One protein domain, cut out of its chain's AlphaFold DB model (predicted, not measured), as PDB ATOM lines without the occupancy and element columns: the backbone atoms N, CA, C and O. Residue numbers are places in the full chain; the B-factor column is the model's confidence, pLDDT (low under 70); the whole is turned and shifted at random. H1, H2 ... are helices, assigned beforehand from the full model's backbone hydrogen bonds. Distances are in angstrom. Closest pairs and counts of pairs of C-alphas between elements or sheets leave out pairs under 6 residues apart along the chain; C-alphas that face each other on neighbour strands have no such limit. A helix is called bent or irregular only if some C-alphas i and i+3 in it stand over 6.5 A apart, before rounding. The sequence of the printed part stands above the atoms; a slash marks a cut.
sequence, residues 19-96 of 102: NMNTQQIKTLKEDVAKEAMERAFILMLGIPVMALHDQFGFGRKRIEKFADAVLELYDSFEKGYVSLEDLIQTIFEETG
ATOM      1  N   ASN A  19     -78.763 197.981   4.416       86.62
ATOM      2  CA  ASN A  19     -80.174 197.659   4.595       86.62
ATOM      3  C   ASN A  19     -80.733 197.220   3.241       86.62
ATOM      4  O   ASN A  19     -80.673 197.986   2.280       86.62
ATOM      5  N   MET A  20     -81.264 196.003   3.169       84.81
ATOM      6  CA  MET A  20     -81.915 195.467   1.972       84.81
ATOM      7  C   MET A  20     -83.385 195.204   2.279       84.81
ATOM      8  O   MET A  20     -83.724 194.774   3.384       84.81
ATOM      9  N   ASN A  21     -84.260 195.467   1.311       90.81
ATOM     10  CA  ASN A  21     -85.663 195.093   1.434       90.81
ATOM     11  C   ASN A  21     -85.838 193.579   1.179       90.81
ATOM     12  O   ASN A  21     -84.961 192.904   0.636       90.81
ATOM     13  N   THR A  22     -86.979 193.018   1.578       89.62
ATOM     14  CA  THR A  22     -87.248 191.576   1.446       89.62
ATOM     15  C   THR A  22     -87.257 191.097  -0.007       89.62
ATOM     16  O   THR A  22     -86.823 189.979  -0.277       89.62
ATOM     17  N   GLN A  23     -87.693 191.941  -0.948       90.38
ATOM     18  CA  GLN A  23     -87.683 191.634  -2.380       90.38
ATOM     19  C   GLN A  23     -86.253 191.484  -2.914       90.38
ATOM     20  O   GLN A  23     -85.966 190.489  -3.563       90.38
ATOM     21  N   GLN A  24     -85.345 192.394  -2.561       88.25
ATOM     22  CA  GLN A  24     -83.927 192.355  -2.930       88.25
ATOM     23  C   GLN A  24     -83.228 191.115  -2.371       88.25
ATOM     24  O   GLN A  24     -82.378 190.531  -3.033       88.25
ATOM     25  N   ILE A  25     -83.588 190.688  -1.156       88.75
ATOM     26  CA  ILE A  25     -83.062 189.444  -0.575       88.75
ATOM     27  C   ILE A  25     -83.560 188.230  -1.366       88.75
ATOM     28  O   ILE A  25     -82.806 187.280  -1.566       88.75
ATOM     29  N   LYS A  26     -84.823 188.241  -1.803       90.88
ATOM     30  CA  LYS A  26     -85.407 187.151  -2.587       90.88
ATOM     31  C   LYS A  26     -84.779 187.066  -3.979       90.88
ATOM     32  O   LYS A  26     -84.293 185.998  -4.329       90.88
ATOM     33  N   THR A  27     -84.703 188.181  -4.706       90.81
ATOM     34  CA  THR A  27     -84.082 188.222  -6.038       90.81
ATOM     35  C   THR A  27     -82.619 187.809  -5.969       90.81
ATOM     36  O   THR A  27     -82.197 186.960  -6.735       90.81
ATOM     37  N   LEU A  28     -81.866 188.292  -4.972       89.88
ATOM     38  CA  LEU A  28     -80.470 187.893  -4.786       89.88
ATOM     39  C   LEU A  28     -80.319 186.373  -4.608       89.88
ATOM     40  O   LEU A  28     -79.383 185.781  -5.136       89.88
ATOM     41  N   LYS A  29     -81.223 185.729  -3.860       90.19
ATOM     42  CA  LYS A  29     -81.203 184.270  -3.683       90.19
ATOM     43  C   LYS A  29     -81.543 183.531  -4.974       90.19
ATOM     44  O   LYS A  29     -80.894 182.533  -5.272       90.19
ATOM     45  N   GLU A  30     -82.548 184.004  -5.702       91.19
ATOM     46  CA  GLU A  30     -82.977 183.417  -6.976       91.19
ATOM     47  C   GLU A  30     -81.884 183.546  -8.042       91.19
ATOM     48  O   GLU A  30     -81.561 182.557  -8.695       91.19
ATOM     49  N   ASP A  31     -81.246 184.711  -8.148       89.38
ATOM     50  CA  ASP A  31     -80.162 184.974  -9.098       89.38
ATOM     51  C   ASP A  31     -78.948 184.080  -8.822       89.38
ATOM     52  O   ASP A  31     -78.436 183.425  -9.729       89.38
ATOM     53  N   VAL A  32     -78.522 183.986  -7.555       89.88
ATOM     54  CA  VAL A  32     -77.401 183.117  -7.160       89.88
ATOM     55  C   VAL A  32     -77.724 181.647  -7.421       89.88
ATOM     56  O   VAL A  32     -76.867 180.904  -7.900       89.88
ATOM     57  N   ALA A  33     -78.951 181.210  -7.121       89.62
ATOM     58  CA  ALA A  33     -79.377 179.843  -7.400       89.62
ATOM     59  C   ALA A  33     -79.379 179.560  -8.907       89.62
ATOM     60  O   ALA A  33     -78.862 178.530  -9.334       89.62
ATOM     61  N   LYS A  34     -79.900 180.487  -9.717       85.56
ATOM     62  CA  LYS A  34     -79.941 180.362 -11.173       85.56
ATOM     63  C   LYS A  34     -78.542 180.289 -11.781       85.56
ATOM     64  O   LYS A  34     -78.270 179.372 -12.547       85.56
ATOM     65  N   GLU A  35     -77.635 181.177 -11.378       88.25
ATOM     66  CA  GLU A  35     -76.244 181.168 -11.846       88.25
ATOM     67  C   GLU A  35     -75.525 179.863 -11.466       88.25
ATOM     68  O   GLU A  35     -74.769 179.296 -12.259       88.25
ATOM     69  N   ALA A  36     -75.772 179.348 -10.257       90.12
ATOM     70  CA  ALA A  36     -75.218 178.070  -9.821       90.12
ATOM     71  C   ALA A  36     -75.771 176.890 -10.639       90.12
ATOM     72  O   ALA A  36     -74.996 176.014 -11.027       90.12
ATOM     73  N   MET A  37     -77.076 176.880 -10.926       86.69
ATOM     74  CA  MET A  37     -77.714 175.851 -11.756       86.69
ATOM     75  C   MET A  37     -77.195 175.882 -13.194       86.69
ATOM     76  O   MET A  37     -76.801 174.840 -13.712       86.69
ATOM     77  N   GLU A  38     -77.102 177.063 -13.810       85.50
ATOM     78  CA  GLU A  38     -76.544 177.228 -15.158       85.50
ATOM     79  C   GLU A  38     -75.103 176.709 -15.228       85.50
ATOM     80  O   GLU A  38     -74.760 175.922 -16.112       85.50
ATOM     81  N   ARG A  39     -74.255 177.066 -14.254       88.44
ATOM     82  CA  ARG A  39     -72.882 176.541 -14.178       88.44
ATOM     83  C   ARG A  39     -72.845 175.026 -14.017       88.44
ATOM     84  O   ARG A  39     -72.048 174.373 -14.687       88.44
ATOM     85  N   ALA A  40     -73.673 174.467 -13.136       90.00
ATOM     86  CA  ALA A  40     -73.736 173.026 -12.921       90.00
ATOM     87  C   ALA A  40     -74.160 172.285 -14.197       90.00
ATOM     88  O   ALA A  40     -73.548 171.278 -14.546       90.00
ATOM     89  N   PHE A  41     -75.140 172.824 -14.926       86.75
ATOM     90  CA  PHE A  41     -75.614 172.268 -16.188       86.75
ATOM     91  C   PHE A  41     -74.519 172.269 -17.265       86.75
ATOM     92  O   PHE A  41     -74.235 171.237 -17.873       86.75
ATOM     93  N   ILE A  42     -73.823 173.400 -17.440       88.75
ATOM     94  CA  ILE A  42     -72.709 173.509 -18.393       88.75
ATOM     95  C   ILE A  42     -71.585 172.529 -18.041       88.75
ATOM     96  O   ILE A  42     -71.015 171.912 -18.937       88.75
ATOM     97  N   LEU A  43     -71.263 172.348 -16.756       90.81
ATOM     98  CA  LEU A  43     -70.245 171.384 -16.328       90.81
ATOM     99  C   LEU A  43     -70.675 169.935 -16.589       90.81
ATOM    100  O   LEU A  43     -69.876 169.150 -17.105       90.81
ATOM    101  N   MET A  44     -71.929 169.595 -16.276       89.00
ATOM    102  CA  MET A  44     -72.506 168.264 -16.506       89.00
ATOM    103  C   MET A  44     -72.518 167.878 -17.985       89.00
ATOM    104  O   MET A  44     -72.359 166.702 -18.290       89.00
ATOM    105  N   LEU A  45     -72.657 168.840 -18.901       91.44
ATOM    106  CA  LEU A  45     -72.657 168.579 -20.343       91.44
ATOM    107  C   LEU A  45     -71.253 168.709 -20.957       91.44
ATOM    108  O   LEU A  45     -70.842 167.888 -21.775       91.44
ATOM    109  N   GLY A  46     -70.472 169.696 -20.517       92.50
ATOM    110  CA  GLY A  46     -69.142 169.993 -21.047       92.50
ATOM    111  C   GLY A  46     -68.096 168.923 -20.736       92.50
ATOM    112  O   GLY A  46     -67.307 168.578 -21.615       92.50
ATOM    113  N   ILE A  47     -68.098 168.360 -19.519       93.94
ATOM    114  CA  ILE A  47     -67.123 167.326 -19.131       93.94
ATOM    115  C   ILE A  47     -67.306 166.049 -19.974       93.94
ATOM    116  O   ILE A  47     -66.322 165.602 -20.572       93.94
ATOM    117  N   PRO A  48     -68.521 165.472 -20.105       92.56
ATOM    118  CA  PRO A  48     -68.734 164.316 -20.972       92.56
ATOM    119  C   PRO A  48     -68.469 164.613 -22.446       92.56
ATOM    120  O   PRO A  48     -67.863 163.781 -23.112       92.56
ATOM    121  N   VAL A  49     -68.850 165.789 -22.962       94.94
ATOM    122  CA  VAL A  49     -68.552 166.169 -24.355       94.94
ATOM    123  C   VAL A  49     -67.046 166.173 -24.619       94.94
ATOM    124  O   VAL A  49     -66.606 165.629 -25.634       94.94
ATOM    125  N   MET A  50     -66.248 166.723 -23.699       94.50
ATOM    126  CA  MET A  50     -64.790 166.699 -23.823       94.50
ATOM    127  C   MET A  50     -64.248 165.266 -23.773       94.50
ATOM    128  O   MET A  50     -63.422 164.887 -24.599       94.50
ATOM    129  N   ALA A  51     -64.757 164.434 -22.857       96.25
ATOM    130  CA  ALA A  51     -64.366 163.029 -22.781       96.25
ATOM    131  C   ALA A  51     -64.714 162.259 -24.070       96.25
ATOM    132  O   ALA A  51     -63.889 161.493 -24.564       96.25
ATOM    133  N   LEU A  52     -65.896 162.492 -24.654       96.25
ATOM    134  CA  LEU A  52     -66.319 161.913 -25.934       96.25
ATOM    135  C   LEU A  52     -65.410 162.347 -27.089       96.25
ATOM    136  O   LEU A  52     -65.063 161.525 -27.941       96.25
ATOM    137  N   HIS A  53     -65.002 163.614 -27.118       96.06
ATOM    138  CA  HIS A  53     -64.059 164.113 -28.112       96.06
ATOM    139  C   HIS A  53     -62.687 163.435 -27.975       96.06
ATOM    140  O   HIS A  53     -62.204 162.833 -28.933       96.06
ATOM    141  N   ASP A  54     -62.092 163.481 -26.783       96.19
ATOM    142  CA  ASP A  54     -60.692 163.096 -26.576       96.19
ATOM    143  C   ASP A  54     -60.484 161.582 -26.495       96.19
ATOM    144  O   ASP A  54     -59.532 161.057 -27.068       96.19
ATOM    145  N   GLN A  55     -61.364 160.870 -25.785       96.06
ATOM    146  CA  GLN A  55     -61.205 159.431 -25.535       96.06
ATOM    147  C   GLN A  55     -61.869 158.578 -26.614       96.06
ATOM    148  O   GLN A  55     -61.397 157.485 -26.919       96.06
ATOM    149  N   PHE A  56     -62.960 159.071 -27.205       94.25
ATOM    150  CA  PHE A  56     -63.757 158.311 -28.172       94.25
ATOM    151  C   PHE A  56     -63.655 158.863 -29.603       94.25
ATOM    152  O   PHE A  56     -64.229 158.283 -30.530       94.25
ATOM    153  N   GLY A  57     -62.918 159.961 -29.812       95.25
ATOM    154  CA  GLY A  57     -62.679 160.547 -31.133       95.25
ATOM    155  C   GLY A  57     -63.936 161.137 -31.774       95.25
ATOM    156  O   GLY A  57     -64.070 161.140 -33.003       95.25
ATOM    157  N   PHE A  58     -64.915 161.566 -30.974       97.06
ATOM    158  CA  PHE A  58     -66.159 162.107 -31.511       97.06
ATOM    159  C   PHE A  58     -65.900 163.476 -32.137       97.06
ATOM    160  O   PHE A  58     -65.567 164.440 -31.461       97.06
ATOM    161  N   GLY A  59     -66.099 163.577 -33.451       94.94
ATOM    162  CA  GLY A  59     -66.098 164.860 -34.147       94.94
ATOM    163  C   GLY A  59     -67.400 165.640 -33.942       94.94
ATOM    164  O   GLY A  59     -68.404 165.107 -33.462       94.94
ATOM    165  N   ARG A  60     -67.408 166.889 -34.421       95.25
ATOM    166  CA  ARG A  60     -68.515 167.855 -34.298       95.25
ATOM    167  C   ARG A  60     -69.918 167.253 -34.444       95.25
ATOM    168  O   ARG A  60     -70.718 167.376 -33.531       95.25
ATOM    169  N   LYS A  61     -70.204 166.546 -35.546       96.88
ATOM    170  CA  LYS A  61     -71.548 165.992 -35.813       96.88
ATOM    171  C   LYS A  61     -72.030 164.998 -34.749       96.88
ATOM    172  O   LYS A  61     -73.228 164.882 -34.532       96.88
ATOM    173  N   ARG A  62     -71.125 164.218 -34.147       96.56
ATOM    174  CA  ARG A  62     -71.494 163.250 -33.098       96.56
ATOM    175  C   ARG A  62     -71.688 163.950 -31.757       96.56
ATOM    176  O   ARG A  62     -72.592 163.576 -31.024       96.56
ATOM    177  N   ILE A  63     -70.878 164.973 -31.482       96.38
ATOM    178  CA  ILE A  63     -71.026 165.827 -30.299       96.38
ATOM    179  C   ILE A  63     -72.348 166.595 -30.344       96.38
ATOM    180  O   ILE A  63     -73.067 166.574 -29.356       96.38
ATOM    181  N   GLU A  64     -72.689 167.216 -31.479       95.12
ATOM    182  CA  GLU A  64     -73.963 167.932 -31.659       95.12
ATOM    183  C   GLU A  64     -75.144 166.997 -31.368       95.12
ATOM    184  O   GLU A  64     -75.945 167.283 -30.489       95.12
ATOM    185  N   LYS A  65     -75.165 165.801 -31.975       96.19
ATOM    186  CA  LYS A  65     -76.207 164.798 -31.699       96.19
ATOM    187  C   LYS A  65     -76.288 164.375 -30.232       96.19
ATOM    188  O   LYS A  65     -77.381 164.144 -29.731       96.19
ATOM    189  N   PHE A  66     -75.146 164.214 -29.563       94.75
ATOM    190  CA  PHE A  66     -75.121 163.869 -28.144       94.75
ATOM    191  C   PHE A  66     -75.686 165.007 -27.287       94.75
ATOM    192  O   PHE A  66     -76.519 164.759 -26.423       94.75
ATOM    193  N   ALA A  67     -75.261 166.246 -27.540       92.44
ATOM    194  CA  ALA A  67     -75.738 167.416 -26.813       92.44
ATOM    195  C   ALA A  67     -77.249 167.617 -26.996       92.44
ATOM    196  O   ALA A  67     -77.947 167.826 -26.006       92.44
ATOM    197  N   ASP A  68     -77.753 167.477 -28.226       94.62
ATOM    198  CA  ASP A  68     -79.184 167.574 -28.529       94.62
ATOM    199  C   ASP A  68     -79.986 166.502 -27.772       94.62
ATOM    200  O   ASP A  68     -80.968 166.825 -27.109       94.62
ATOM    201  N   ALA A  69     -79.523 165.246 -27.768       94.44
ATOM    202  CA  ALA A  69     -80.190 164.162 -27.040       94.44
ATOM    203  C   ALA A  69     -80.226 164.398 -25.517       94.44
ATOM    204  O   ALA A  69     -81.229 164.111 -24.863       94.44
ATOM    205  N   VAL A  70     -79.148 164.939 -24.937       92.81
ATOM    206  CA  VAL A  70     -79.119 165.303 -23.510       92.81
ATOM    207  C   VAL A  70     -80.094 166.446 -23.216       92.81
ATOM    208  O   VAL A  70     -80.787 166.402 -22.201       92.81
ATOM    209  N   LEU A  71     -80.178 167.450 -24.094       91.50
ATOM    210  CA  LEU A  71     -81.103 168.577 -23.945       91.50
ATOM    211  C   LEU A  71     -82.569 168.138 -24.040       91.50
ATOM    212  O   LEU A  71     -83.382 168.587 -23.236       91.50
ATOM    213  N   GLU A  72     -82.907 167.234 -24.959       93.12
ATOM    214  CA  GLU A  72     -84.259 166.667 -25.080       93.12
ATOM    215  C   GLU A  72     -84.667 165.850 -23.841       93.12
ATOM    216  O   GLU A  72     -85.800 165.956 -23.358       93.12
ATOM    217  N   LEU A  73     -83.741 165.060 -23.285       91.81
ATOM    218  CA  LEU A  73     -83.974 164.334 -22.033       91.81
ATOM    219  C   LEU A  73     -84.170 165.289 -20.854       91.81
ATOM    220  O   LEU A  73     -85.051 165.072 -20.023       91.81
ATOM    221  N   TYR A  74     -83.382 166.362 -20.795       90.00
ATOM    222  CA  TYR A  74     -83.511 167.372 -19.752       90.00
ATOM    223  C   TYR A  74     -84.846 168.130 -19.842       90.00
ATOM    224  O   TYR A  74     -85.523 168.288 -18.832       90.00
ATOM    225  N   ASP A  75     -85.287 168.512 -21.043       90.69
ATOM    226  CA  ASP A  75     -86.612 169.111 -21.270       90.69
ATOM    227  C   ASP A  75     -87.751 168.155 -20.865       90.69
ATOM    228  O   ASP A  75     -88.738 168.562 -20.251       90.69
ATOM    229  N   SER A  76     -87.594 166.853 -21.123       91.50
ATOM    230  CA  SER A  76     -88.548 165.831 -20.665       91.50
ATOM    231  C   SER A  76     -88.590 165.714 -19.137       91.50
ATOM    232  O   SER A  76     -89.670 165.540 -18.566       91.50
ATOM    233  N   PHE A  77     -87.439 165.840 -18.474       90.31
ATOM    234  CA  PHE A  77     -87.347 165.889 -17.016       90.31
ATOM    235  C   PHE A  77     -88.015 167.152 -16.449       90.31
ATOM    236  O   PHE A  77     -88.830 167.047 -15.534       90.31
ATOM    237  N   GLU A  78     -87.757 168.335 -17.020       88.62
ATOM    238  CA  GLU A  78     -88.396 169.591 -16.589       88.62
ATOM    239  C   GLU A  78     -89.922 169.565 -16.762       88.62
ATOM    240  O   GLU A  78     -90.657 170.095 -15.925       88.62
ATOM    241  N   LYS A  79     -90.417 168.903 -17.814       92.19
ATOM    242  CA  LYS A  79     -91.853 168.672 -18.044       92.19
ATOM    243  C   LYS A  79     -92.460 167.605 -17.127       92.19
ATOM    244  O   LYS A  79     -93.680 167.436 -17.131       92.19
ATOM    245  N   GLY A  80     -91.640 166.899 -16.348       90.94
ATOM    246  CA  GLY A  80     -92.066 165.840 -15.435       90.94
ATOM    247  C   GLY A  80     -92.479 164.543 -16.133       90.94
ATOM    248  O   GLY A  80     -93.218 163.756 -15.551       90.94
ATOM    249  N   TYR A  81     -92.045 164.319 -17.379       91.50
ATOM    250  CA  TYR A  81     -92.313 163.071 -18.105       91.50
ATOM    251  C   TYR A  81     -91.425 161.916 -17.649       91.50
ATOM    252  O   TYR A  81     -91.802 160.758 -17.810       91.50
ATOM    253  N   VAL A  82     -90.256 162.234 -17.095       90.19
ATOM    254  CA  VAL A  82     -89.293 161.277 -16.544       90.19
ATOM    255  C   VAL A  82     -88.778 161.796 -15.206       90.19
ATOM    256  O   VAL A  82     -88.595 163.004 -15.043       90.19
ATOM    257  N   SER A  83     -88.542 160.900 -14.250       91.06
ATOM    258  CA  SER A  83     -87.864 161.223 -12.988       91.06
ATOM    259  C   SER A  83     -86.382 160.828 -13.022       91.06
ATOM    260  O   SER A  83     -85.935 160.084 -13.898       91.06
ATOM    261  N   LEU A  84     -85.592 161.330 -12.066       88.19
ATOM    262  CA  LEU A  84     -84.188 160.921 -11.933       88.19
ATOM    263  C   LEU A  84     -84.077 159.446 -11.544       88.19
ATOM    264  O   LEU A  84     -83.175 158.756 -12.018       88.19
ATOM    265  N   GLU A  85     -84.990 158.966 -10.700       89.81
ATOM    266  CA  GLU A  85     -85.068 157.566 -10.304       89.81
ATOM    267  C   GLU A  85     -85.323 156.665 -11.515       89.81
ATOM    268  O   GLU A  85     -84.611 155.673 -11.676       89.81
ATOM    269  N   ASP A  86     -86.258 157.047 -12.392       90.75
ATOM    270  CA  ASP A  86     -86.550 156.298 -13.619       90.75
ATOM    271  C   ASP A  86     -85.301 156.197 -14.497       90.75
ATOM    272  O   ASP A  86     -84.922 155.106 -14.913       90.75
ATOM    273  N   LEU A  87     -84.603 157.317 -14.717       90.31
ATOM    274  CA  LEU A  87     -83.390 157.346 -15.539       90.31
ATOM    275  C   LEU A  87     -82.287 156.437 -14.978       90.31
ATOM    276  O   LEU A  87     -81.672 155.677 -15.726       90.31
ATOM    277  N   ILE A  88     -82.029 156.496 -13.669       90.75
ATOM    278  CA  ILE A  88     -81.004 155.662 -13.024       90.75
ATOM    279  C   ILE A  88     -81.387 154.182 -13.109       90.75
ATOM    280  O   ILE A  88     -80.529 153.345 -13.401       90.75
ATOM    281  N   GLN A  89     -82.661 153.866 -12.876       93.19
ATOM    282  CA  GLN A  89     -83.161 152.500 -12.932       93.19
ATOM    283  C   GLN A  89     -83.066 151.935 -14.353       93.19
ATOM    284  O   GLN A  89     -82.517 150.850 -14.525       93.19
ATOM    285  N   THR A  90     -83.499 152.683 -15.373       93.00
ATOM    286  CA  THR A  90     -83.396 152.266 -16.779       93.00
ATOM    287  C   THR A  90     -81.943 152.036 -17.190       93.00
ATOM    288  O   THR A  90     -81.630 151.003 -17.775       93.00
ATOM    289  N   ILE A  91     -81.021 152.935 -16.821       93.25
ATOM    290  CA  ILE A  91     -79.589 152.742 -17.106       93.25
ATOM    291  C   ILE A  91     -79.082 151.447 -16.468       93.25
ATOM    292  O   ILE A  91     -78.354 150.687 -17.113       93.25
ATOM    293  N   PHE A  92     -79.461 151.175 -15.219       93.44
ATOM    294  CA  PHE A  92     -79.047 149.959 -14.530       93.44
ATOM    295  C   PHE A  92     -79.629 148.697 -15.179       93.44
ATOM    296  O   PHE A  92     -78.894 147.736 -15.392       93.44
ATOM    297  N   GLU A  93     -80.914 148.702 -15.523       94.69
ATOM    298  CA  GLU A  93     -81.585 147.567 -16.160       94.69
ATOM    299  C   GLU A  93     -81.026 147.264 -17.554       94.69
ATOM    300  O   GLU A  93     -80.827 146.098 -17.894       94.69
ATOM    301  N   GLU A  94     -80.720 148.293 -18.348       94.94
ATOM    302  CA  GLU A  94     -80.263 148.126 -19.731       94.94
ATOM    303  C   GLU A  94     -78.757 147.877 -19.855       94.94
ATOM    304  O   GLU A  94     -78.315 147.150 -20.747       94.94
ATOM    305  N   THR A  95     -77.944 148.480 -18.985       93.44
ATOM    306  CA  THR A  95     -76.475 148.452 -19.122       93.44
ATOM    307  C   THR A  95     -75.763 147.722 -17.985       93.44
ATOM    308  O   THR A  95     -74.576 147.416 -18.097       93.44
ATOM    309  N   GLY A  96     -76.454 147.465 -16.872       92.12
ATOM    310  CA  GLY A  96     -75.861 146.946 -15.637       92.12
ATOM    311  C   GLY A  96     -75.007 147.963 -14.869       92.12
ATOM    312  O   GLY A  96     -74.460 147.630 -13.815       92.12
TER     313      GLY A  96
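This is residues 19 to 96 of the 102 residues of an uncharacterized protein of Anaerostipes sp. AF04-45 (UniProt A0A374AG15). A long helix, H1, meets H2 near its end as an open V, and short H3 turns off H2's far end, making a loose zigzag; residues 19 to 40 stick out as an arm. The printed part has 78 residues with three named helices, H1, H2, H3, and no named strand: all helix. It is only just loose, close to extended, with a radius of gyration of the C-alphas of 17.3 A, spanning 54 by 28 by 19 A.

H1, residues 22 to 56, begins at C-alpha (-87.248, 191.576, 1.446) and is 50.4 A long. It is neither bent nor irregular, but only just: C-alphas 44 and 47 are 6.1 A apart. H2, residues 60 to 78, is 26.7 A long. H3, residues 84 to 95, ends at C-alpha (-76.475, 148.452, -19.122).

H1, with residues 45 to 53 alone, touches residues 63 to 70 of H2 in a helical hairpin, a steep tilt of 38 degrees, opposite ways; closest are the C-alphas of Val 49 and Ile 63, 6.4 A. H2 and H3 are close but not clearly touching, closest at the C-alphas of Phe 77 and Leu 84, 7.8 A. H1 and H3 are apart. Every O i to N i+4 pair is within hydrogen-bond range in H2 and H3, and 30 of 31 in H1.

The C-alphas farthest apart, of Asn 19 and Glu 94, are 55.2 A apart. The printed part has no cut, both links are tight, and no printed residue is under 70 in pLDDT.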